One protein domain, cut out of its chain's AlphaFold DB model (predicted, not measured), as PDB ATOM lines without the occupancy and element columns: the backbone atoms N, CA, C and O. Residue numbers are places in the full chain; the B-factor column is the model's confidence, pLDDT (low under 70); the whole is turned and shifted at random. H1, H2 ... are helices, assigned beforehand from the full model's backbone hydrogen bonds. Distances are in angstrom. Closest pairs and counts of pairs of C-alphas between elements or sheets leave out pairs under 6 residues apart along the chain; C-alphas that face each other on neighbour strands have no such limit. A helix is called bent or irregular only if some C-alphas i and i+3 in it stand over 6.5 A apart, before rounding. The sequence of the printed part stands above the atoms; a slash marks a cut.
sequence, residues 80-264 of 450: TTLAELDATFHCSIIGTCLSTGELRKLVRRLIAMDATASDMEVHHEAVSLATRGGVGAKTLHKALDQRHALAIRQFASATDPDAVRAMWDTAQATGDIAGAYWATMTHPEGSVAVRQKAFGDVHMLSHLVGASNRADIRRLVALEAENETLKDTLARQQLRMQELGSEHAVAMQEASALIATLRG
ATOM      1  N   THR A  80       2.819  53.527  87.907       95.62
ATOM      2  CA  THR A  80       2.050  54.643  87.348       95.62
ATOM      3  C   THR A  80       0.698  54.726  88.045       95.62
ATOM      4  O   THR A  80       0.026  53.708  88.242       95.62
ATOM      5  N   THR A  81       0.293  55.928  88.446       96.62
ATOM      6  CA  THR A  81      -0.994  56.127  89.118       96.62
ATOM      7  C   THR A  81      -2.148  56.188  88.119       96.62
ATOM      8  O   THR A  81      -1.948  56.416  86.931       96.62
ATOM      9  N   LEU A  82      -3.389  56.011  88.594       97.06
ATOM     10  CA  LEU A  82      -4.571  56.072  87.720       97.06
ATOM     11  C   LEU A  82      -4.662  57.417  86.984       97.06
ATOM     12  O   LEU A  82      -4.996  57.432  85.815       97.06
ATOM     13  N   ALA A  83      -4.345  58.523  87.664       96.56
ATOM     14  CA  ALA A  83      -4.433  59.870  87.098       96.56
ATOM     15  C   ALA A  83      -3.296  60.203  86.111       96.56
ATOM     16  O   ALA A  83      -3.402  61.179  85.378       96.56
ATOM     17  N   GLU A  84      -2.204  59.432  86.122       95.56
ATOM     18  CA  GLU A  84      -1.074  59.580  85.191       95.56
ATOM     19  C   GLU A  84      -1.282  58.802  83.887       95.56
ATOM     20  O   GLU A  84      -0.532  58.992  82.929       95.56
ATOM     21  N   LEU A  85      -2.266  57.900  83.847       96.19
ATOM     22  CA  LEU A  85      -2.615  57.173  82.635       96.19
ATOM     23  C   LEU A  85      -3.368  58.083  81.664       96.19
ATOM     24  O   LEU A  85      -4.066  59.017  82.054       96.19
ATOM     25  N   ASP A  86      -3.228  57.783  80.373       94.50
ATOM     26  CA  ASP A  86      -3.988  58.471  79.337       94.50
ATOM     27  C   ASP A  86      -5.496  58.280  79.571       94.50
ATOM     28  O   ASP A  86      -5.967  57.168  79.843       94.50
ATOM     29  N   ALA A  87      -6.261  59.366  79.438       93.62
ATOM     30  CA  ALA A  87      -7.697  59.379  79.700       93.62
ATOM     31  C   ALA A  87      -8.486  58.379  78.837       93.62
ATOM     32  O   ALA A  87      -9.545  57.907  79.258       93.62
ATOM     33  N   THR A  88      -7.965  58.008  77.662       94.19
ATOM     34  CA  THR A  88      -8.548  56.974  76.790       94.19
ATOM     35  C   THR A  88      -8.644  55.604  77.470       94.19
ATOM     36  O   THR A  88      -9.554  54.828  77.169       94.19
ATOM     37  N   PHE A  89      -7.779  55.315  78.446       96.81
ATOM     38  CA  PHE A  89      -7.780  54.045  79.171       96.81
ATOM     39  C   PHE A  89      -8.768  54.001  80.339       96.81
ATOM     40  O   PHE A  89      -9.162  52.912  80.757       96.81
ATOM     41  N   HIS A  90      -9.203  55.147  80.871       97.88
ATOM     42  CA  HIS A  90      -9.998  55.201  82.104       97.88
ATOM     43  C   HIS A  90     -11.326  54.450  81.997       97.88
ATOM     44  O   HIS A  90     -11.665  53.693  82.903       97.88
ATOM     45  N   CYS A  91     -12.044  54.612  80.882       96.69
ATOM     46  CA  CYS A  91     -13.296  53.895  80.626       96.69
ATOM     47  C   CYS A  91     -13.077  52.374  80.652       96.69
ATOM     48  O   CYS A  91     -13.753  51.651  81.382       96.69
ATOM     49  N   SER A  92     -12.054  51.893  79.941       97.19
ATOM     50  CA  SER A  92     -11.721  50.467  79.895       97.19
ATOM     51  C   SER A  92     -11.285  49.928  81.262       97.19
ATOM     52  O   SER A  92     -11.783  48.887  81.688       97.19
ATOM     53  N   ILE A  93     -10.413  50.637  81.982       98.19
ATOM     54  CA  ILE A  93      -9.948  50.226  83.315       98.19
ATOM     55  C   ILE A  93     -11.122  50.165  84.289       98.19
ATOM     56  O   ILE A  93     -11.310  49.160  84.963       98.19
ATOM     57  N   ILE A  94     -11.942  51.212  84.354       97.62
ATOM     58  CA  ILE A  94     -13.069  51.263  85.288       97.62
ATOM     59  C   ILE A  94     -14.111  50.199  84.938       97.62
ATOM     60  O   ILE A  94     -14.590  49.508  85.835       97.62
ATOM     61  N   GLY A  95     -14.439  50.042  83.653       95.25
ATOM     62  CA  GLY A  95     -15.446  49.089  83.187       95.25
ATOM     63  C   GLY A  95     -15.023  47.627  83.331       95.25
ATOM     64  O   GLY A  95     -15.874  46.767  83.530       95.25
ATOM     65  N   THR A  96     -13.720  47.346  83.275       96.38
ATOM     66  CA  THR A  96     -13.183  45.978  83.368       96.38
ATOM     67  C   THR A  96     -12.826  45.603  84.802       96.38
ATOM     68  O   THR A  96     -13.058  44.479  85.242       96.38
ATOM     69  N   CYS A  97     -12.247  46.538  85.557       97.62
ATOM     70  CA  CYS A  97     -11.607  46.229  86.831       97.62
ATOM     71  C   CYS A  97     -12.521  46.421  88.047       97.62
ATOM     72  O   CYS A  97     -12.165  45.941  89.126       97.62
ATOM     73  N   LEU A  98     -13.676  47.081  87.913       96.25
ATOM     74  CA  LEU A  98     -14.644  47.304  88.994       96.25
ATOM     75  C   LEU A  98     -16.023  46.782  88.593       96.25
ATOM     76  O   LEU A  98     -16.485  47.017  87.481       96.25
ATOM     77  N   SER A  99     -16.716  46.113  89.519       94.31
ATOM     78  CA  SER A  99     -18.127  45.788  89.291       94.31
ATOM     79  C   SER A  99     -19.000  47.044  89.380       94.31
ATOM     80  O   SER A  99     -18.665  48.003  90.085       94.31
ATOM     81  N   THR A 100     -20.169  47.019  88.738       91.50
ATOM     82  CA  THR A 100     -21.152  48.116  88.799       91.50
ATOM     83  C   THR A 100     -21.539  48.467  90.240       91.50
ATOM     84  O   THR A 100     -21.587  49.641  90.612       91.50
ATOM     85  N   GLY A 101     -21.733  47.455  91.092       93.31
ATOM     86  CA  GLY A 101     -22.068  47.633  92.506       93.31
ATOM     87  C   GLY A 101     -20.962  48.306  93.325       93.31
ATOM     88  O   GLY A 101     -21.247  49.136  94.192       93.31
ATOM     89  N   GLU A 102     -19.696  47.991  93.056       94.56
ATOM     90  CA  GLU A 102     -18.557  48.621  93.734       94.56
ATOM     91  C   GLU A 102     -18.328  50.041  93.256       94.56
ATOM     92  O   GLU A 102     -18.160  50.942  94.079       94.56
ATOM     93  N   LEU A 103     -18.383  50.248  91.940       95.06
ATOM     94  CA  LEU A 103     -18.228  51.559  91.334       95.06
ATOM     95  C   LEU A 103     -19.261  52.535  91.895       95.06
ATOM     96  O   LEU A 103     -18.920  53.614  92.371       95.06
ATOM     97  N   ARG A 104     -20.517  52.098  91.974       94.75
ATOM     98  CA  ARG A 104     -21.616  52.860  92.570       94.75
ATOM     99  C   ARG A 104     -21.371  53.215  94.035       94.75
ATOM    100  O   ARG A 104     -21.622  54.353  94.430       94.75
ATOM    101  N   LYS A 105     -20.865  52.280  94.847       93.06
ATOM    102  CA  LYS A 105     -20.510  52.548  96.253       93.06
ATOM    103  C   LYS A 105     -19.371  53.562  96.372       93.06
ATOM    104  O   LYS A 105     -19.406  54.391  97.276       93.06
ATOM    105  N   LEU A 106     -18.369  53.490  95.496       93.69
ATOM    106  CA  LEU A 106     -17.225  54.403  95.502       93.69
ATOM    107  C   LEU A 106     -17.635  55.814  95.083       93.69
ATOM    108  O   LEU A 106     -17.335  56.768  95.796       93.69
ATOM    109  N   VAL A 107     -18.369  55.946  93.980       93.62
ATOM    110  CA  VAL A 107     -18.758  57.253  93.440       93.62
ATOM    111  C   VAL A 107     -19.697  57.996  94.397       93.62
ATOM    112  O   VAL A 107     -19.445  59.161  94.690       93.62
ATOM    113  N   ARG A 108     -20.690  57.323  95.004       91.62
ATOM    114  CA  ARG A 108     -21.598  57.945  95.997       91.62
ATOM    115  C   ARG A 108     -20.893  58.490  97.245       91.62
ATOM    116  O   ARG A 108     -21.449  59.335  97.933       91.62
ATOM    117  N   ARG A 109     -19.699  57.987  97.580       89.75
ATOM    118  CA  ARG A 109     -18.892  58.515  98.698       89.75
ATOM    119  C   ARG A 109     -18.121  59.777  98.321       89.75
ATOM    120  O   ARG A 109     -17.706  60.512  99.208       89.75
ATOM    121  N   LEU A 110     -17.869  59.976  97.030       89.75
ATOM    122  CA  LEU A 110     -17.032  61.052  96.506       89.75
ATOM    123  C   LEU A 110     -17.862  62.238  96.022       89.75
ATOM    124  O   LEU A 110     -17.413  63.376  96.129       89.75
ATOM    125  N   ILE A 111     -19.056  61.967  95.499       89.06
ATOM    126  CA  ILE A 111     -19.976  62.969  94.968       89.06
ATOM    127  C   ILE A 111     -21.415  62.643  95.372       89.06
ATOM    128  O   ILE A 111     -21.806  61.479  95.476       89.06
ATOM    129  N   ALA A 112     -22.214  63.689  95.584       85.88
ATOM    130  CA  ALA A 112     -23.649  63.544  95.776       85.88
ATOM    131  C   ALA A 112     -24.281  63.115  94.443       85.88
ATOM    132  O   ALA A 112     -24.329  63.893  93.494       85.88
ATOM    133  N   MET A 113     -24.734  61.865  94.375       84.88
ATOM    134  CA  MET A 113     -25.445  61.309  93.224       84.88
ATOM    135  C   MET A 113     -26.822  60.817  93.637       84.88
ATOM    136  O   MET A 113     -26.990  60.280  94.735       84.88
ATOM    137  N   ASP A 114     -27.777  60.933  92.718       85.50
ATOM    138  CA  ASP A 114     -29.091  60.319  92.866       85.50
ATOM    139  C   ASP A 114     -28.959  58.791  93.018       85.50
ATOM    140  O   ASP A 114     -28.156  58.122  92.357       85.50
ATOM    141  N   ALA A 115     -29.772  58.222  93.905       82.81
ATOM    142  CA  ALA A 115     -29.895  56.787  94.080       82.81
ATOM    143  C   ALA A 115     -30.400  56.078  92.813       82.81
ATOM    144  O   ALA A 115     -30.042  54.911  92.625       82.81
ATOM    145  N   THR A 116     -31.177  56.772  91.969       88.50
ATOM    146  CA  THR A 116     -31.762  56.252  90.720       88.50
ATOM    147  C   THR A 116     -30.841  56.350  89.501       88.50
ATOM    148  O   THR A 116     -31.174  55.802  88.453       88.50
ATOM    149  N   ALA A 117     -29.666  56.978  89.639       91.19
ATOM    150  CA  ALA A 117     -28.715  57.136  88.542       91.19
ATOM    151  C   ALA A 117     -28.374  55.788  87.891       91.19
ATOM    152  O   ALA A 117     -28.072  54.803  88.584       91.19
ATOM    153  N   SER A 118     -28.387  55.753  86.563       94.81
ATOM    154  CA  SER A 118     -28.052  54.588  85.749       94.81
ATOM    155  C   SER A 118     -26.592  54.161  85.934       94.81
ATOM    156  O   SER A 118     -25.734  54.936  86.363       94.81
ATOM    157  N   ASP A 119     -26.283  52.906  85.602       93.31
ATOM    158  CA  ASP A 119     -24.902  52.406  85.669       93.31
ATOM    159  C   ASP A 119     -23.963  53.171  84.720       93.31
ATOM    160  O   ASP A 119     -22.794  53.372  85.047       93.31
ATOM    161  N   MET A 120     -24.480  53.663  83.587       93.56
ATOM    162  CA  MET A 120     -23.724  54.483  82.636       93.56
ATOM    163  C   MET A 120     -23.351  55.850  83.225       93.56
ATOM    164  O   MET A 120     -22.208  56.279  83.104       93.56
ATOM    165  N   GLU A 121     -24.282  56.527  83.904       94.31
ATOM    166  CA  GLU A 121     -24.007  57.815  84.560       94.31
ATOM    167  C   GLU A 121     -22.970  57.661  85.675       94.31
ATOM    168  O   GLU A 121     -22.014  58.431  85.751       94.31
ATOM    169  N   VAL A 122     -23.104  56.615  86.498       95.69
ATOM    170  CA  VAL A 122     -22.109  56.277  87.529       95.69
ATOM    171  C   VAL A 122     -20.736  56.017  86.906       95.69
ATOM    172  O   VAL A 122     -19.719  56.457  87.447       95.69
ATOM    173  N   HIS A 123     -20.693  55.315  85.773       96.75
ATOM    174  CA  HIS A 123     -19.456  55.038  85.057       96.75
ATOM    175  C   HIS A 123     -18.799  56.314  84.514       96.75
ATOM    176  O   HIS A 123     -17.614  56.537  84.760       96.75
ATOM    177  N   HIS A 124     -19.557  57.178  83.834       95.81
ATOM    178  CA  HIS A 124     -19.047  58.450  83.321       95.81
ATOM    179  C   HIS A 124     -18.523  59.360  84.434       95.81
ATOM    180  O   HIS A 124     -17.449  59.948  84.282       95.81
ATOM    181  N   GLU A 125     -19.213  59.434  85.574       96.44
ATOM    182  CA  GLU A 125     -18.722  60.201  86.721       96.44
ATOM    183  C   GLU A 125     -17.416  59.632  87.277       96.44
ATOM    184  O   GLU A 125     -16.477  60.384  87.547       96.44
ATOM    185  N   ALA A 126     -17.291  58.308  87.384       96.69
ATOM    186  CA  ALA A 126     -16.041  57.686  87.808       96.69
ATOM    187  C   ALA A 126     -14.881  57.969  86.838       96.69
ATOM    188  O   ALA A 126     -13.781  58.298  87.285       96.69
ATOM    189  N   VAL A 127     -15.123  57.882  85.525       97.12
ATOM    190  CA  VAL A 127     -14.133  58.227  84.489       97.12
ATOM    191  C   VAL A 127     -13.726  59.692  84.614       97.12
ATOM    192  O   VAL A 127     -12.539  60.011  84.610       97.12
ATOM    193  N   SER A 128     -14.695  60.584  84.808       96.44
ATOM    194  CA  SER A 128     -14.451  62.009  85.011       96.44
ATOM    195  C   SER A 128     -13.629  62.289  86.277       96.44
ATOM    196  O   SER A 128     -12.731  63.130  86.252       96.44
ATOM    197  N   LEU A 129     -13.882  61.572  87.378       96.06
ATOM    198  CA  LEU A 129     -13.092  61.654  88.614       96.06
ATOM    199  C   LEU A 129     -11.663  61.124  88.432       96.06
ATOM    200  O   LEU A 129     -10.737  61.698  89.002       96.06
ATOM    201  N   ALA A 130     -11.473  60.057  87.651       96.75
ATOM    202  CA  ALA A 130     -10.149  59.538  87.312       96.75
ATOM    203  C   ALA A 130      -9.346  60.556  86.487       96.75
ATOM    204  O   ALA A 130      -8.214  60.873  86.847       96.75
ATOM    205  N   THR A 131      -9.962  61.141  85.454       95.88
ATOM    206  CA  THR A 131      -9.337  62.143  84.575       95.88
ATOM    207  C   THR A 131      -9.019  63.455  85.294       95.88
ATOM    208  O   THR A 131      -7.954  64.025  85.087       95.88
ATOM    209  N   ARG A 132      -9.913  63.943  86.166       94.12
ATOM    210  CA  ARG A 132      -9.688  65.175  86.951       94.12
ATOM    211  C   ARG A 132      -8.575  65.031  87.996       94.12
ATOM    212  O   ARG A 132      -8.075  66.038  88.494       94.12
ATOM    213  N   GLY A 133      -8.200  63.805  88.359       93.00
ATOM    214  CA  GLY A 133      -7.217  63.556  89.405       93.00
ATOM    215  C   GLY A 133      -7.756  63.834  90.818       93.00
ATOM    216  O   GLY A 133      -8.940  63.673  91.124       93.00
ATOM    217  N   GLY A 134      -6.865  64.233  91.728       94.62
ATOM    218  CA  GLY A 134      -7.235  64.625  93.092       94.62
ATOM    219  C   GLY A 134      -7.748  63.473  93.969       94.62
ATOM    220  O   GLY A 134      -7.299  62.331  93.864       94.62
ATOM    221  N   VAL A 135      -8.660  63.782  94.897       94.88
ATOM    222  CA  VAL A 135      -9.174  62.814  95.891       94.88
ATOM    223  C   VAL A 135      -9.974  61.691  95.227       94.88
ATOM    224  O   VAL A 135      -9.872  60.538  95.651       94.88
ATOM    225  N   GLY A 136     -10.718  62.003  94.161       94.06
ATOM    226  CA  GLY A 136     -11.504  61.028  93.405       94.06
ATOM    227  C   GLY A 136     -10.626  59.953  92.767       94.06
ATOM    228  O   GLY A 136     -10.762  58.774  93.099       94.06
ATOM    229  N   ALA A 137      -9.654  60.363  91.945       96.25
ATOM    230  CA  ALA A 137      -8.707  59.439  91.323       96.25
ATOM    231  C   ALA A 137      -7.890  58.640  92.351       96.25
ATOM    232  O   ALA A 137      -7.717  57.436  92.185       96.25
ATOM    233  N   LYS A 138      -7.441  59.266  93.452       97.31
ATOM    234  CA  LYS A 138      -6.720  58.566  94.536       97.31
ATOM    235  C   LYS A 138      -7.580  57.499  95.214       97.31
ATOM    236  O   LYS A 138      -7.084  56.420  95.531       97.31
ATOM    237  N   THR A 139      -8.863  57.781  95.424       96.88
ATOM    238  CA  THR A 139      -9.801  56.830  96.037       96.88
ATOM    239  C   THR A 139     -10.078  55.653  95.108       96.88
ATOM    240  O   THR A 139     -10.028  54.507  95.553       96.88
ATOM    241  N   LEU A 140     -10.306  55.918  93.817       96.88
ATOM    242  CA  LEU A 140     -10.472  54.879  92.797       96.88
ATOM    243  C   LEU A 140      -9.207  54.022  92.656       96.88
ATOM    244  O   LEU A 140      -9.295  52.799  92.687       96.88
ATOM    245  N   HIS A 141      -8.033  54.652  92.588       97.94
ATOM    246  CA  HIS A 141      -6.744  53.963  92.521       97.94
ATOM    247  C   HIS A 141      -6.530  53.047  93.731       97.94
ATOM    248  O   HIS A 141      -6.211  51.874  93.565       97.94
ATOM    249  N   LYS A 142      -6.786  53.541  94.950       97.75
ATOM    250  CA  LYS A 142      -6.688  52.733  96.173       97.75
ATOM    251  C   LYS A 142      -7.640  51.536  96.149       97.75
ATOM    252  O   LYS A 142      -7.255  50.452  96.575       97.75
ATOM    253  N   ALA A 143      -8.869  51.720  95.670       97.38
ATOM    254  CA  ALA A 143      -9.835  50.630  95.564       97.38
ATOM    255  C   ALA A 143      -9.396  49.566  94.544       97.38
ATOM    256  O   ALA A 143      -9.491  48.373  94.830       97.38
ATOM    257  N   LEU A 144      -8.870  49.988  93.388       98.25
ATOM    258  CA  LEU A 144      -8.314  49.093  92.370       98.25
ATOM    259  C   LEU A 144      -7.100  48.317  92.900       98.25
ATOM    260  O   LEU A 144      -7.035  47.102  92.731       98.25
ATOM    261  N   ASP A 145      -6.191  48.988  93.609       97.88
ATOM    262  CA  ASP A 145      -5.029  48.351  94.231       97.88
ATOM    263  C   ASP A 145      -5.417  47.313  95.282       97.88
ATOM    264  O   ASP A 145      -4.857  46.220  95.307       97.88
ATOM    265  N   GLN A 146      -6.396  47.626  96.133       97.69
ATOM    266  CA  GLN A 146      -6.887  46.689  97.144       97.69
ATOM    267  C   GLN A 146      -7.550  45.465  96.512       97.69
ATOM    268  O   GLN A 146      -7.292  44.340  96.935       97.69
ATOM    269  N   ARG A 147      -8.383  45.676  95.488       96.75
ATOM    270  CA  ARG A 147      -9.101  44.603  94.792       96.75
ATOM    271  C   ARG A 147      -8.154  43.660  94.057       96.75
ATOM    272  O   ARG A 147      -8.345  42.450  94.098       96.75
ATOM    273  N   HIS A 148      -7.125  44.214  93.423       98.12
ATOM    274  CA  HIS A 148      -6.226  43.481  92.527       98.12
ATOM    275  C   HIS A 148      -4.835  43.259  93.133       98.12
ATOM    276  O   HIS A 148      -3.862  43.029  92.416       98.12
ATOM    277  N   ALA A 149      -4.726  43.291  94.464       97.88
ATOM    278  CA  ALA A 149      -3.461  43.168  95.190       97.88
ATOM    279  C   ALA A 149      -2.708  41.857  94.897       97.88
ATOM    280  O   ALA A 149      -1.481  41.816  94.973       97.88
ATOM    281  N   LEU A 150      -3.420  40.767  94.590       97.50
ATOM    282  CA  LEU A 150      -2.792  39.504  94.194       97.50
ATOM    283  C   LEU A 150      -2.092  39.631  92.835       97.50
ATOM    284  O   LEU A 150      -0.896  39.365  92.759       97.50
ATOM    285  N   ALA A 151      -2.802  40.110  91.812       97.50
ATOM    286  CA  ALA A 151      -2.242  40.307  90.478       97.50
ATOM    287  C   ALA A 151      -1.081  41.313  90.492       97.50
ATOM    288  O   ALA A 151      -0.044  41.068  89.885       97.50
ATOM    289  N   ILE A 152      -1.193  42.402  91.263       97.94
ATOM    290  CA  ILE A 152      -0.091  43.364  91.442       97.94
ATOM    291  C   ILE A 152       1.153  42.675  92.021       97.94
ATOM    292  O   ILE A 152       2.258  42.902  91.532       97.94
ATOM    293  N   ARG A 153       0.990  41.823  93.044       97.75
ATOM    294  CA  ARG A 153       2.108  41.076  93.644       97.75
ATOM    295  C   ARG A 153       2.729  40.076  92.675       97.75
ATOM    296  O   ARG A 153       3.944  39.930  92.686       97.75
ATOM    297  N   GLN A 154       1.921  39.413  91.852       96.56
ATOM    298  CA  GLN A 154       2.416  38.493  90.829       96.56
ATOM    299  C   GLN A 154       3.223  39.246  89.767       96.56
ATOM    300  O   GLN A 154       4.359  38.883  89.498       96.56
ATOM    301  N   PHE A 155       2.681  40.334  89.216       97.56
ATOM    302  CA  PHE A 155       3.349  41.117  88.171       97.56
ATOM    303  C   PHE A 155       4.620  41.818  88.659       97.56
ATOM    304  O   PHE A 155       5.487  42.113  87.847       97.56
ATOM    305  N   ALA A 156       4.778  42.037  89.968       96.25
ATOM    306  CA  ALA A 156       5.966  42.670  90.536       96.25
ATOM    307  C   ALA A 156       7.285  41.922  90.246       96.25
ATOM    308  O   ALA A 156       8.349  42.529  90.363       96.25
ATOM    309  N   SER A 157       7.246  40.634  89.875       94.94
ATOM    310  CA  SER A 157       8.441  39.891  89.453       94.94
ATOM    311  C   SER A 157       8.906  40.226  88.032       94.94
ATOM    312  O   SER A 157      10.018  39.853  87.665       94.94
ATOM    313  N   ALA A 158       8.087  40.902  87.219       96.75
ATOM    314  CA  ALA A 158       8.451  41.288  85.862       96.75
ATOM    315  C   ALA A 158       9.468  42.441  85.880       96.75
ATOM    316  O   ALA A 158       9.212  43.523  86.409       96.75
ATOM    317  N   THR A 159      10.640  42.221  85.287       95.12
ATOM    318  CA  THR A 159      11.762  43.173  85.351       95.12
ATOM    319  C   THR A 159      11.917  44.060  84.121       95.12
ATOM    320  O   THR A 159      12.709  45.006  84.171       95.12
ATOM    321  N   ASP A 160      11.165  43.783  83.060       96.38
ATOM    322  CA  ASP A 160      11.200  44.488  81.780       96.38
ATOM    323  C   ASP A 160       9.820  44.446  81.078       96.38
ATOM    324  O   ASP A 160       8.927  43.700  81.504       96.38
ATOM    325  N   PRO A 161       9.607  45.250  80.019       97.44
ATOM    326  CA  PRO A 161       8.323  45.302  79.319       97.44
ATOM    327  C   PRO A 161       7.901  43.989  78.645       97.44
ATOM    328  O   PRO A 161       6.700  43.737  78.514       97.44
ATOM    329  N   ASP A 162       8.847  43.153  78.211       97.56
ATOM    330  CA  ASP A 162       8.538  41.881  77.553       97.56
ATOM    331  C   ASP A 162       8.001  40.858  78.561       97.56
ATOM    332  O   ASP A 162       7.034  40.154  78.261       97.56
ATOM    333  N   ALA A 163       8.542  40.839  79.782       97.94
ATOM    334  CA  ALA A 163       8.031  40.039  80.889       97.94
ATOM    335  C   ALA A 163       6.600  40.453  81.272       97.94
ATOM    336  O   ALA A 163       5.733  39.594  81.426       97.94
ATOM    337  N   VAL A 164       6.312  41.760  81.348       98.19
ATOM    338  CA  VAL A 164       4.943  42.255  81.604       98.19
ATOM    339  C   VAL A 164       3.990  41.813  80.492       98.19
ATOM    340  O   VAL A 164       2.883  41.354  80.779       98.19
ATOM    341  N   ARG A 165       4.417  41.906  79.223       98.19
ATOM    342  CA  ARG A 165       3.623  41.447  78.074       98.19
ATOM    343  C   ARG A 165       3.331  39.949  78.153       98.19
ATOM    344  O   ARG A 165       2.185  39.559  77.970       98.19
ATOM    345  N   ALA A 166       4.330  39.124  78.465       98.19
ATOM    346  CA  ALA A 166       4.156  37.676  78.579       98.19
ATOM    347  C   ALA A 166       3.178  37.290  79.703       98.19
ATOM    348  O   ALA A 166       2.346  36.394  79.535       98.19
ATOM    349  N   MET A 167       3.235  37.994  80.838       98.38
ATOM    350  CA  MET A 167       2.281  37.799  81.931       98.38
ATOM    351  C   MET A 167       0.860  38.219  81.538       98.38
ATOM    352  O   MET A 167      -0.094  37.516  81.871       98.38
ATOM    353  N   TRP A 168       0.708  39.318  80.789       98.31
ATOM    354  CA  TRP A 168      -0.580  39.720  80.220       98.31
ATOM    355  C   TRP A 168      -1.140  38.672  79.251       98.31
ATOM    356  O   TRP A 168      -2.293  38.270  79.392       98.31
ATOM    357  N   ASP A 169      -0.328  38.185  78.311       97.81
ATOM    358  CA  ASP A 169      -0.745  37.179  77.326       97.81
ATOM    359  C   ASP A 169      -1.186  35.873  78.009       97.81
ATOM    360  O   ASP A 169      -2.194  35.269  77.636       97.81
ATOM    361  N   THR A 170      -0.487  35.478  79.076       97.88
ATOM    362  CA  THR A 170      -0.870  34.323  79.901       97.88
ATOM    363  C   THR A 170      -2.220  34.551  80.579       97.88
ATOM    364  O   THR A 170      -3.104  33.700  80.493       97.88
ATOM    365  N   ALA A 171      -2.412  35.713  81.209       96.81
ATOM    366  CA  ALA A 171      -3.662  36.050  81.881       96.81
ATOM    367  C   ALA A 171      -4.849  36.142  80.907       96.81
ATOM    368  O   ALA A 171      -5.958  35.719  81.240       96.81
ATOM    369  N   GLN A 172      -4.614  36.631  79.685       94.44
ATOM    370  CA  GLN A 172      -5.602  36.623  78.611       94.44
ATOM    371  C   GLN A 172      -6.016  35.193  78.248       94.44
ATOM    372  O   GLN A 172      -7.210  34.909  78.157       94.44
ATOM    373  N   ALA A 173      -5.048  34.287  78.089       93.31
ATOM    374  CA  ALA A 173      -5.313  32.891  77.755       93.31
ATOM    375  C   ALA A 173      -6.061  32.137  78.870       93.31
ATOM    376  O   ALA A 173      -6.877  31.262  78.579       93.31
ATOM    377  N   THR A 174      -5.817  32.474  80.141       92.94
ATOM    378  CA  THR A 174      -6.486  31.842  81.291       92.94
ATOM    379  C   THR A 174      -7.775  32.544  81.723       92.94
ATOM    380  O   THR A 174      -8.485  32.026  82.583       92.94
ATOM    381  N   GLY A 175      -8.092  33.706  81.145       90.50
ATOM    382  CA  GLY A 175      -9.292  34.486  81.456       90.50
ATOM    383  C   GLY A 175      -9.213  35.336  82.731       90.50
ATOM    384  O   GLY A 175     -10.231  35.894  83.142       90.50
ATOM    385  N   ASP A 176      -8.037  35.489  83.349       93.94
ATOM    386  CA  ASP A 176      -7.841  36.352  84.527       93.94
ATOM    387  C   ASP A 176      -7.590  37.811  84.107       93.94
ATOM    388  O   ASP A 176      -6.503  38.369  84.244       93.94
ATOM    389  N   ILE A 177      -8.611  38.428  83.508       96.81
ATOM    390  CA  ILE A 177      -8.462  39.704  82.801       96.81
ATOM    391  C   ILE A 177      -8.332  40.894  83.757       96.81
ATOM    392  O   ILE A 177      -7.418  41.700  83.620       96.81
ATOM    393  N   ALA A 178      -9.249  41.048  84.713       97.31
ATOM    394  CA  ALA A 178      -9.394  42.294  85.473       97.31
ATOM    395  C   ALA A 178      -8.154  42.641  86.319       97.31
ATOM    396  O   ALA A 178      -7.684  43.781  86.301       97.31
ATOM    397  N   GLY A 179      -7.614  41.658  87.046       97.44
ATOM    398  CA  GLY A 179      -6.441  41.857  87.893       97.44
ATOM    399  C   GLY A 179      -5.176  42.091  87.076       97.44
ATOM    400  O   GLY A 179      -4.459  43.068  87.314       97.44
ATOM    401  N   ALA A 180      -4.936  41.239  86.077       98.25
ATOM    402  CA  ALA A 180      -3.786  41.353  85.187       98.25
ATOM    403  C   ALA A 180      -3.804  42.653  84.376       98.25
ATOM    404  O   ALA A 180      -2.757  43.271  84.179       98.25
ATOM    405  N   TYR A 181      -4.986  43.113  83.959       98.62
ATOM    406  CA  TYR A 181      -5.129  44.368  83.234       98.62
ATOM    407  C   TYR A 181      -4.725  45.548  84.117       98.62
ATOM    408  O   TYR A 181      -3.861  46.334  83.736       98.62
ATOM    409  N   TRP A 182      -5.250  45.636  85.345       98.62
ATOM    410  CA  TRP A 182      -4.848  46.699  86.272       98.62
ATOM    411  C   TRP A 182      -3.349  46.671  86.600       98.62
ATOM    412  O   TRP A 182      -2.687  47.717  86.593       98.62
ATOM    413  N   ALA A 183      -2.801  45.480  86.847       98.38
ATOM    414  CA  ALA A 183      -1.381  45.298  87.115       98.38
ATOM    415  C   ALA A 183      -0.524  45.767  85.929       98.38
ATOM    416  O   ALA A 183       0.388  46.564  86.128       98.38
ATOM    417  N   THR A 184      -0.878  45.375  84.703       98.50
ATOM    418  CA  THR A 184      -0.198  45.773  83.459       98.50
ATOM    419  C   THR A 184      -0.237  47.284  83.243       98.50
ATOM    420  O   THR A 184       0.796  47.905  82.983       98.50
ATOM    421  N   MET A 185      -1.413  47.900  83.395       98.31
ATOM    422  CA  MET A 185      -1.590  49.334  83.144       98.31
ATOM    423  C   MET A 185      -0.755  50.195  84.093       98.31
ATOM    424  O   MET A 185      -0.242  51.234  83.690       98.31
ATOM    425  N   THR A 186      -0.560  49.746  85.331       98.06
ATOM    426  CA  THR A 186       0.148  50.502  86.378       98.06
ATOM    427  C   THR A 186       1.592  50.058  86.589       98.06
ATOM    428  O   THR A 186       2.302  50.667  87.391       98.06
ATOM    429  N   HIS A 187       2.048  49.008  85.904       98.12
ATOM    430  CA  HIS A 187       3.377  48.444  86.113       98.12
ATOM    431  C   HIS A 187       4.485  49.464  85.775       98.12
ATOM    432  O   HIS A 187       4.348  50.171  84.770       98.12
ATOM    433  N   PRO A 188       5.599  49.532  86.540       96.31
ATOM    434  CA  PRO A 188       6.705  50.448  86.236       96.31
ATOM    435  C   PRO A 188       7.352  50.180  84.869       96.31
ATOM    436  O   PRO A 188       7.731  51.109  84.169       96.31
ATOM    437  N   GLU A 189       7.409  48.907  84.467       96.56
ATOM    438  CA  GLU A 189       7.884  48.464  83.142       96.56
ATOM    439  C   GLU A 189       6.757  48.390  82.091       96.56
ATOM    440  O   GLU A 189       6.934  47.846  81.003       96.56
ATOM    441  N   GLY A 190       5.565  48.912  82.401       94.62
ATOM    442  CA  GLY A 190       4.434  48.962  81.477       94.62
ATOM    443  C   GLY A 190       4.650  50.019  80.396       94.62
ATOM    444  O   GLY A 190       4.152  51.137  80.512       94.62
ATOM    445  N   SER A 191       5.399  49.686  79.345       94.88
ATOM    446  CA  SER A 191       5.634  50.607  78.227       94.88
ATOM    447  C   SER A 191       4.329  50.976  77.505       94.88
ATOM    448  O   SER A 191       3.319  50.272  77.597       94.88
ATOM    449  N   VAL A 192       4.346  52.071  76.734       95.00
ATOM    450  CA  VAL A 192       3.186  52.508  75.933       95.00
ATOM    451  C   VAL A 192       2.680  51.380  75.028       95.00
ATOM    452  O   VAL A 192       1.477  51.141  74.974       95.00
ATOM    453  N   ALA A 193       3.591  50.638  74.392       96.00
ATOM    454  CA  ALA A 193       3.242  49.517  73.521       96.00
ATOM    455  C   ALA A 193       2.541  48.377  74.282       96.00
ATOM    456  O   ALA A 193       1.553  47.827  73.796       96.00
ATOM    457  N   VAL A 194       3.007  48.049  75.493       97.19
ATOM    458  CA  VAL A 194       2.394  47.007  76.335       97.19
ATOM    459  C   VAL A 194       0.989  47.424  76.776       97.19
ATOM    460  O   VAL A 194       0.046  46.647  76.640       97.19
ATOM    461  N   ARG A 195       0.824  48.672  77.232       97.94
ATOM    462  CA  ARG A 195      -0.483  49.218  77.637       97.94
ATOM    463  C   ARG A 195      -1.471  49.264  76.472       97.94
ATOM    464  O   ARG A 195      -2.621  48.876  76.638       97.94
ATOM    465  N   GLN A 196      -1.025  49.693  75.290       97.06
ATOM    466  CA  GLN A 196      -1.860  49.736  74.087       97.06
ATOM    467  C   GLN A 196      -2.309  48.346  73.642       97.06
ATOM    468  O   GLN A 196      -3.479  48.178  73.299       97.06
ATOM    469  N   LYS A 197      -1.417  47.348  73.687       97.00
ATOM    470  CA  LYS A 197      -1.789  45.957  73.414       97.00
ATOM    471  C   LYS A 197      -2.853  45.470  74.399       97.00
ATOM    472  O   LYS A 197      -3.910  45.032  73.959       97.00
ATOM    473  N   ALA A 198      -2.615  45.615  75.704       97.81
ATOM    474  CA  ALA A 198      -3.564  45.166  76.721       97.81
ATOM    475  C   ALA A 198      -4.926  45.872  76.608       97.81
ATOM    476  O   ALA A 198      -5.974  45.235  76.698       97.81
ATOM    477  N   PHE A 199      -4.925  47.179  76.333       98.00
ATOM    478  CA  PHE A 199      -6.147  47.934  76.063       98.00
ATOM    479  C   PHE A 199      -6.883  47.420  74.819       98.00
ATOM    480  O   PHE A 199      -8.092  47.197  74.878       98.00
ATOM    481  N   GLY A 200      -6.173  47.206  73.706       96.94
ATOM    482  CA  GLY A 200      -6.753  46.685  72.466       96.94
ATOM    483  C   GLY A 200      -7.370  45.298  72.652       96.94
ATOM    484  O   GLY A 200      -8.491  45.050  72.216       96.94
ATOM    485  N   ASP A 201      -6.682  44.429  73.385       96.94
ATOM    486  CA  ASP A 201      -7.145  43.093  73.748       96.94
ATOM    487  C   ASP A 201      -8.456  43.133  74.560       96.94
ATOM    488  O   ASP A 201      -9.437  42.471  74.209       96.94
ATOM    489  N   VAL A 202      -8.515  43.956  75.615       97.19
ATOM    490  CA  VAL A 202      -9.728  44.149  76.438       97.19
ATOM    491  C   VAL A 202     -10.865  44.782  75.633       97.19
ATOM    492  O   VAL A 202     -12.036  44.414  75.789       97.19
ATOM    493  N   HIS A 203     -10.540  45.727  74.753       94.56
ATOM    494  CA  HIS A 203     -11.505  46.373  73.873       94.56
ATOM    495  C   HIS A 203     -12.161  45.360  72.922       94.56
ATOM    496  O   HIS A 203     -13.391  45.297  72.835       94.56
ATOM    497  N   MET A 204     -11.366  44.503  72.277       94.44
ATOM    498  CA  MET A 204     -11.886  43.456  71.394       94.44
ATOM    499  C   MET A 204     -12.687  42.398  72.156       94.44
ATOM    500  O   MET A 204     -13.745  41.978  71.682       94.44
ATOM    501  N   LEU A 205     -12.250  42.022  73.363       91.62
ATOM    502  CA  LEU A 205     -13.006  41.114  74.227       91.62
ATOM    503  C   LEU A 205     -14.396  41.678  74.554       91.62
ATOM    504  O   LEU A 205     -15.393  40.962  74.465       91.62
ATOM    505  N   SER A 206     -14.479  42.974  74.859       88.44
ATOM    506  CA  SER A 206     -15.749  43.654  75.139       88.44
ATOM    507  C   SER A 206     -16.694  43.628  73.930       88.44
ATOM    508  O   SER A 206     -17.896  43.391  74.082       88.44
ATOM    509  N   HIS A 207     -16.166  43.797  72.711       89.00
ATOM    510  CA  HIS A 207     -16.950  43.649  71.480       89.00
ATOM    511  C   HIS A 207     -17.458  42.218  71.271       89.00
ATOM    512  O   HIS A 207     -18.631  42.035  70.928       89.00
ATOM    513  N   LEU A 208     -16.603  41.216  71.494       85.38
ATOM    514  CA  LEU A 208     -16.941  39.804  71.316       85.38
ATOM    515  C   LEU A 208     -18.005  39.342  72.317       85.38
ATOM    516  O   LEU A 208     -19.033  38.803  71.907       85.38
ATOM    517  N   VAL A 209     -17.802  39.613  73.610       86.75
ATOM    518  CA  VAL A 209     -18.781  39.308  74.666       86.75
ATOM    519  C   VAL A 209     -20.092  40.036  74.387       86.75
ATOM    520  O   VAL A 209     -21.160  39.442  74.489       86.75
ATOM    521  N   GLY A 210     -20.035  41.294  73.939       81.31
ATOM    522  CA  GLY A 210     -21.224  42.033  73.527       81.31
ATOM    523  C   GLY A 210     -21.975  41.374  72.362       81.31
ATOM    524  O   GLY A 210     -23.206  41.337  72.372       81.31
ATOM    525  N   ALA A 211     -21.272  40.851  71.356       80.44
ATOM    526  CA  ALA A 211     -21.887  40.154  70.226       80.44
ATOM    527  C   ALA A 211     -22.498  38.803  70.634       80.44
ATOM    528  O   ALA A 211     -23.646  38.538  70.268       80.44
ATOM    529  N   SER A 212     -21.771  38.003  71.425       81.62
ATOM    530  CA  SER A 212     -22.254  36.720  71.956       81.62
ATOM    531  C   SER A 212     -23.478  36.924  72.838       81.62
ATOM    532  O   SER A 212     -24.533  36.379  72.535       81.62
ATOM    533  N   ASN A 213     -23.406  37.828  73.823       83.00
ATOM    534  CA  ASN A 213     -24.532  38.109  74.711       83.00
ATOM    535  C   ASN A 213     -25.779  38.552  73.937       83.00
ATOM    536  O   ASN A 213     -26.884  38.169  74.298       83.00
ATOM    537  N   ARG A 214     -25.647  39.331  72.852       85.94
ATOM    538  CA  ARG A 214     -26.806  39.692  72.009       85.94
ATOM    539  C   ARG A 214     -27.384  38.497  71.251       85.94
ATOM    540  O   ARG A 214     -28.585  38.474  70.988       85.94
ATOM    541  N   ALA A 215     -26.561  37.542  70.827       83.94
ATOM    542  CA  ALA A 215     -27.049  36.298  70.239       83.94
ATOM    543  C   ALA A 215     -27.765  35.441  71.295       83.94
ATOM    544  O   ALA A 215     -28.882  34.991  71.043       83.94
ATOM    545  N   ASP A 216     -27.185  35.332  72.489       87.75
ATOM    546  CA  ASP A 216     -27.741  34.575  73.609       87.75
ATOM    547  C   ASP A 216     -29.066  35.172  74.093       87.75
ATOM    548  O   ASP A 216     -30.045  34.445  74.216       87.75
ATOM    549  N   ILE A 217     -29.157  36.498  74.259       88.12
ATOM    550  CA  ILE A 217     -30.410  37.192  74.607       88.12
ATOM    551  C   ILE A 217     -31.489  36.908  73.559       88.12
ATOM    552  O   ILE A 217     -32.613  36.568  73.916       88.12
ATOM    553  N   ARG A 218     -31.163  36.997  72.261       90.44
ATOM    554  CA  ARG A 218     -32.128  36.676  71.195       90.44
ATOM    555  C   ARG A 218     -32.587  35.223  71.273       90.44
ATOM    556  O   ARG A 218     -33.771  34.953  71.086       90.44
ATOM    557  N   ARG A 219     -31.670  34.295  71.553       91.88
ATOM    558  CA  ARG A 219     -32.000  32.876  71.700       91.88
ATOM    559  C   ARG A 219     -32.867  32.624  72.931       91.88
ATOM    560  O   ARG A 219     -33.821  31.864  72.818       91.88
ATOM    561  N   LEU A 220     -32.571  33.271  74.056       94.62
ATOM    562  CA  LEU A 220     -33.353  33.180  75.289       94.62
ATOM    563  C   LEU A 220     -34.778  33.681  75.076       94.62
ATOM    564  O   LEU A 220     -35.710  32.930  75.325       94.62
ATOM    565  N   VAL A 221     -34.952  34.875  74.505       94.56
ATOM    566  CA  VAL A 221     -36.286  35.431  74.210       94.56
ATOM    567  C   VAL A 221     -37.084  34.512  73.277       94.56
ATOM    568  O   VAL A 221     -38.272  34.284  73.493       94.56
ATOM    569  N   ALA A 222     -36.442  33.948  72.248       94.38
ATOM    570  CA  ALA A 222     -37.101  33.007  71.344       94.38
ATOM    571  C   ALA A 222     -37.527  31.712  72.057       94.38
ATOM    572  O   ALA A 222     -38.639  31.235  71.842       94.38
ATOM    573  N   LEU A 223     -36.662  31.162  72.915       93.75
ATOM    574  CA  LEU A 223     -36.965  29.968  73.704       93.75
ATOM    575  C   LEU A 223     -38.069  30.221  74.732       93.75
ATOM    576  O   LEU A 223     -38.909  29.351  74.932       93.75
ATOM    577  N   GLU A 224     -38.096  31.392  75.363       96.81
ATOM    578  CA  GLU A 224     -39.170  31.791  76.277       96.81
ATOM    579  C   GLU A 224     -40.517  31.854  75.543       96.81
ATOM    580  O   GLU A 224     -41.494  31.263  76.003       96.81
ATOM    581  N   ALA A 225     -40.565  32.469  74.357       96.44
ATOM    582  CA  ALA A 225     -41.777  32.527  73.537       96.44
ATOM    583  C   ALA A 225     -42.244  31.140  73.051       96.44
ATOM    584  O   ALA A 225     -43.441  30.833  73.059       96.44
ATOM    585  N   GLU A 226     -41.306  30.281  72.641       95.50
ATOM    586  CA  GLU A 226     -41.593  28.895  72.265       95.50
ATOM    587  C   GLU A 226     -42.119  28.092  73.464       95.50
ATOM    588  O   GLU A 226     -43.095  27.354  73.334       95.50
ATOM    589  N   ASN A 227     -41.534  28.284  74.649       96.06
ATOM    590  CA  ASN A 227     -41.965  27.616  75.874       96.06
ATOM    591  C   ASN A 227     -43.406  27.982  76.247       96.06
ATOM    592  O   ASN A 227     -44.194  27.090  76.556       96.06
ATOM    593  N   GLU A 228     -43.770  29.263  76.162       97.50
ATOM    594  CA  GLU A 228     -45.149  29.712  76.384       97.50
ATOM    595  C   GLU A 228     -46.112  29.133  75.336       97.50
ATOM    596  O   GLU A 228     -47.162  28.594  75.685       97.50
ATOM    597  N   THR A 229     -45.719  29.103  74.059       97.25
ATOM    598  CA  THR A 229     -46.532  28.492  72.988       97.25
ATOM    599  C   THR A 229     -46.770  26.993  73.218       97.25
ATOM    600  O   THR A 229     -47.874  26.475  72.989       97.25
ATOM    601  N   LEU A 230     -45.740  26.275  73.670       94.44
ATOM    602  CA  LEU A 230     -45.827  24.853  73.991       94.44
ATOM    603  C   LEU A 230     -46.695  24.606  75.228       94.44
ATOM    604  O   LEU A 230     -47.524  23.698  75.193       94.44
ATOM    605  N   LYS A 231     -46.562  25.422  76.282       95.62
ATOM    606  CA  LYS A 231     -47.429  25.366  77.473       95.62
ATOM    607  C   LYS A 231     -48.898  25.544  77.103       95.62
ATOM    608  O   LYS A 231     -49.726  24.724  77.493       95.62
ATOM    609  N   ASP A 232     -49.202  26.543  76.283       97.31
ATOM    610  CA  ASP A 232     -50.549  26.802  75.775       97.31
ATOM    611  C   ASP A 232     -51.101  25.623  74.969       97.31
ATOM    612  O   ASP A 232     -52.261  25.227  75.105       97.31
ATOM    613  N   THR A 233     -50.266  25.033  74.114       94.94
ATOM    614  CA  THR A 233     -50.655  23.877  73.299       94.94
ATOM    615  C   THR A 233     -50.902  22.645  74.161       94.94
ATOM    616  O   THR A 233     -51.909  21.963  73.967       94.94
ATOM    617  N   LEU A 234     -50.038  22.393  75.145       94.50
ATOM    618  CA  LEU A 234     -50.192  21.299  76.095       94.50
ATOM    619  C   LEU A 234     -51.476  21.456  76.917       94.50
ATOM    620  O   LEU A 234     -52.224  20.491  77.051       94.50
ATOM    621  N   ALA A 235     -51.775  22.664  77.403       96.50
ATOM    622  CA  ALA A 235     -53.006  22.947  78.142       96.50
ATOM    623  C   ALA A 235     -54.256  22.665  77.291       96.50
ATOM    624  O   ALA A 235     -55.181  21.984  77.741       96.50
ATOM    625  N   ARG A 236     -54.264  23.104  76.023       95.56
ATOM    626  CA  ARG A 236     -55.350  22.796  75.075       95.56
ATOM    627  C   ARG A 236     -55.500  21.294  74.830       95.56
ATOM    628  O   ARG A 236     -56.618  20.786  74.803       95.56
ATOM    629  N   GLN A 237     -54.391  20.575  74.662       94.25
ATOM    630  CA  GLN A 237     -54.413  19.125  74.461       94.25
ATOM    631  C   GLN A 237     -54.920  18.379  75.700       94.25
ATOM    632  O   GLN A 237     -55.710  17.449  75.565       94.25
ATOM    633  N   GLN A 238     -54.524  18.800  76.904       94.81
ATOM    634  CA  GLN A 238     -55.009  18.224  78.160       94.81
ATOM    635  C   GLN A 238     -56.520  18.397  78.320       94.81
ATOM    636  O   GLN A 238     -57.204  17.417  78.617       94.81
ATOM    637  N   LEU A 239     -57.047  19.597  78.051       95.94
ATOM    638  CA  LEU A 239     -58.491  19.846  78.053       95.94
ATOM    639  C   LEU A 239     -59.209  18.942  77.046       95.94
ATOM    640  O   LEU A 239     -60.167  18.258  77.400       95.94
ATOM    641  N   ARG A 240     -58.691  18.847  75.816       94.62
ATOM    642  CA  ARG A 240     -59.300  18.007  74.780       94.62
ATOM    643  C   ARG A 240     -59.304  16.519  75.140       94.62
ATOM    644  O   ARG A 240     -60.275  15.824  74.857       94.62
ATOM    645  N   MET A 241     -58.233  16.018  75.753       92.25
ATOM    646  CA  MET A 241     -58.183  14.632  76.230       92.25
ATOM    647  C   MET A 241     -59.181  14.378  77.364       92.25
ATOM    648  O   MET A 241     -59.780  13.307  77.404       92.25
ATOM    649  N   GLN A 242     -59.372  15.342  78.269       93.94
ATOM    650  CA  GLN A 242     -60.364  15.231  79.343       93.94
ATOM    651  C   GLN A 242     -61.794  15.204  78.791       93.94
ATOM    652  O   GLN A 242     -62.585  14.366  79.220       93.94
ATOM    653  N   GLU A 243     -62.109  16.060  77.814       94.50
ATOM    654  CA  GLU A 243     -63.396  16.045  77.102       94.50
ATOM    655  C   GLU A 243     -63.648  14.702  76.410       94.50
ATOM    656  O   GLU A 243     -64.667  14.063  76.640       94.50
ATOM    657  N   LEU A 244     -62.692  14.218  75.613       91.81
ATOM    658  CA  LEU A 244     -62.832  12.927  74.930       91.81
ATOM    659  C   LEU A 244     -62.949  11.760  75.924       91.81
ATOM    660  O   LEU A 244     -63.682  10.803  75.679       91.81
ATOM    661  N   GLY A 245     -62.240  11.833  77.054       92.12
ATOM    662  CA  GLY A 245     -62.331  10.849  78.127       92.12
ATOM    663  C   GLY A 245     -63.711  10.818  78.787       92.12
ATOM    664  O   GLY A 245     -64.225   9.732  79.061       92.12
ATOM    665  N   SER A 246     -64.335  11.980  79.007       93.00
ATOM    666  CA  SER A 246     -65.685  12.058  79.575       93.00
ATOM    667  C   SER A 246     -66.748  11.585  78.581       93.00
ATOM    668  O   SER A 246     -67.603  10.781  78.954       93.00
ATOM    669  N   GLU A 247     -66.642  11.976  77.306       92.94
ATOM    670  CA  GLU A 247     -67.502  11.482  76.222       92.94
ATOM    671  C   GLU A 247     -67.434   9.950  76.110       92.94
ATOM    672  O   GLU A 247     -68.465   9.274  76.045       92.94
ATOM    673  N   HIS A 248     -66.226   9.376  76.154       91.19
ATOM    674  CA  HIS A 248     -66.038   7.927  76.096       91.19
ATOM    675  C   HIS A 248     -66.607   7.211  77.330       91.19
ATOM    676  O   HIS A 248     -67.186   6.130  77.201       91.19
ATOM    677  N   ALA A 249     -66.480   7.798  78.524       92.19
ATOM    678  CA  ALA A 249     -67.053   7.236  79.747       92.19
ATOM    679  C   ALA A 249     -68.590   7.172  79.686       92.19
ATOM    680  O   ALA A 249     -69.170   6.142  80.039       92.19
ATOM    681  N   VAL A 250     -69.238   8.228  79.179       93.94
ATOM    682  CA  VAL A 250     -70.694   8.258  78.961       93.94
ATOM    683  C   VAL A 250     -71.103   7.205  77.930       93.94
ATOM    684  O   VAL A 250     -71.962   6.370  78.214       93.94
ATOM    685  N   ALA A 251     -70.431   7.159  76.776       89.94
ATOM    686  CA  ALA A 251     -70.728   6.178  75.730       89.94
ATOM    687  C   ALA A 251     -70.552   4.723  76.212       89.94
ATOM    688  O   ALA A 251     -71.344   3.846  75.858       89.94
ATOM    689  N   MET A 252     -69.545   4.453  77.053       90.62
ATOM    690  CA  MET A 252     -69.359   3.140  77.681       90.62
ATOM    691  C   MET A 252     -70.510   2.772  78.622       90.62
ATOM    692  O   MET A 252     -70.956   1.623  78.610       90.62
ATOM    693  N   GLN A 253     -70.996   3.718  79.432       91.31
ATOM    694  CA  GLN A 253     -72.134   3.479  80.321       91.31
ATOM    695  C   GLN A 253     -73.409   3.177  79.529       91.31
ATOM    696  O   GLN A 253     -74.091   2.195  79.828       91.31
ATOM    697  N   GLU A 254     -73.695   3.959  78.486       91.38
ATOM    698  CA  GLU A 254     -74.849   3.741  77.607       91.38
ATOM    699  C   GLU A 254     -74.786   2.375  76.913       91.38
ATOM    700  O   GLU A 254     -75.763   1.620  76.924       91.38
ATOM    701  N   ALA A 255     -73.623   2.009  76.364       87.81
ATOM    702  CA  ALA A 255     -73.422   0.705  75.739       87.81
ATOM    703  C   ALA A 255     -73.613  -0.445  76.740       87.81
ATOM    704  O   ALA A 255     -74.288  -1.430  76.430       87.81
ATOM    705  N   SER A 256     -73.076  -0.313  77.957       90.94
ATOM    706  CA  SER A 256     -73.234  -1.316  79.015       90.94
ATOM    707  C   SER A 256     -74.698  -1.480  79.440       90.94
ATOM    708  O   SER A 256     -75.166  -2.608  79.614       90.94
ATOM    709  N   ALA A 257     -75.446  -0.380  79.569       90.44
ATOM    710  CA  ALA A 257     -76.872  -0.410  79.898       90.44
ATOM    711  C   ALA A 257     -77.702  -1.083  78.791       90.44
ATOM    712  O   ALA A 257     -78.593  -1.893  79.075       90.44
ATOM    713  N   LEU A 258     -77.379  -0.810  77.522       90.62
ATOM    714  CA  LEU A 258     -78.035  -1.440  76.379       90.62
ATOM    715  C   LEU A 258     -77.784  -2.957  76.352       90.62
ATOM    716  O   LEU A 258     -78.725  -3.732  76.186       90.62
ATOM    717  N   ILE A 259     -76.536  -3.387  76.583       87.75
ATOM    718  CA  ILE A 259     -76.163  -4.810  76.665       87.75
ATOM    719  C   ILE A 259     -76.926  -5.510  77.795       87.75
ATOM    720  O   ILE A 259     -77.459  -6.600  77.587       87.75
ATOM    721  N   ALA A 260     -77.015  -4.891  78.976       86.38
ATOM    722  CA  ALA A 260     -77.765  -5.447  80.102       86.38
ATOM    723  C   ALA A 260     -79.262  -5.601  79.772       86.38
ATOM    724  O   ALA A 260     -79.857  -6.641  80.055       86.38
ATOM    725  N   THR A 261     -79.849  -4.605  79.106       86.94
ATOM    726  CA  THR A 261     -81.262  -4.622  78.692       86.94
ATOM    727  C   THR A 261     -81.547  -5.729  77.672       86.94
ATOM    728  O   THR A 261     -82.537  -6.448  77.800       86.94
ATOM    729  N   LEU A 262     -80.677  -5.896  76.670       81.75
ATOM    730  CA  LEU A 262     -80.816  -6.944  75.653       81.75
ATOM    731  C   LEU A 262     -80.689  -8.345  76.263       81.75
ATOM    732  O   LEU A 262     -81.526  -9.201  75.982       81.75
ATOM    733  N   ARG A 263     -79.721  -8.555  77.166       79.00
ATOM    734  CA  ARG A 263     -79.567  -9.824  77.899       79.00
ATOM    735  C   ARG A 263     -80.789 -10.155  78.758       79.00
ATOM    736  O   ARG A 263     -81.221 -11.302  78.770       79.00
ATOM    737  N   GLY A 264     -81.378  -9.161  79.425       76.19
ATOM    738  CA  GLY A 264     -82.608  -9.348  80.202       76.19
ATOM    739  C   GLY A 264     -83.817  -9.745  79.344       76.19
ATOM    740  O   GLY A 264     -84.644 -10.537  79.785       76.19
TER     741      GLY A 264
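Overview. This is residues 80 to 264 of the 450 residues of the protein "DUF2325 domain-containing protein" of Cupriavidus pauculus (UniProt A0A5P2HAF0). A compact head of short helices, H1 to H7 with the beginning of H8, from which the rest of H8, residues 207 to 264, sticks out as one very long arm. In the head, H1, H6, H7 and H8 make a bundle, helices side by side, while H2, H3 and H4 group together, with H3 packing on H1. The printed part has 185 residues with eight named helices, H1 to H8 in order, and no named strand: all helix. The whole is extended, radius of gyration of the C-alphas 31.1 A, spanning 107 by 41 by 25 A.

Arrangement. H1, residues 87 to 97, touches H3, residues 119 to 132, at a steep tilt of 48 degrees; their closest C-alphas, His 90 and Val 127, are 5.7 A apart. H2, residues 100 to 110, touches H3, closest C-alphas Arg 104 and Val 122, 6.1 A. H4, residues 134 to 147, touches H3 with residues 136 to 140 alone, closest C-alphas Ala 137 and Ala 130, 4.3 A. H5, residues 149 to 155, touches the hub H7, residues 177 to 186, closest C-alphas Ile 152 and Ala 183, 4.9 A. H6, residues 161 to 174, forms a helical hairpin with H7, closest C-alphas Ala 171 and Ile 177, 6.1 A. H8, residues 192 to 264, forms another with H7, touching it with residues 194 to 202 alone, closest C-alphas Arg 195 and Met 185, 5.6 A. H3 to H8 have every O i to N i+4 pair within hydrogen-bond range; H1 has 5 of 7 and H2 6 of 7.

Along the chain. H1 begins at C-alpha 87, (-7.697, 59.379, 79.700), and is only just irregular, C-alphas 88 and 91 being 6.8 A apart. H8 measures 105.9 A, from C-alpha 192 at (3.186, 52.508, 75.933) to C-alpha 264 at (-82.608, -9.348, 80.202).

Size, cuts and confidence. Without residues 207 to 264 the body spans 44 by 27 by 24 A. The printed part has no cut, no link is long, and no printed residue is under 70 in pLDDT.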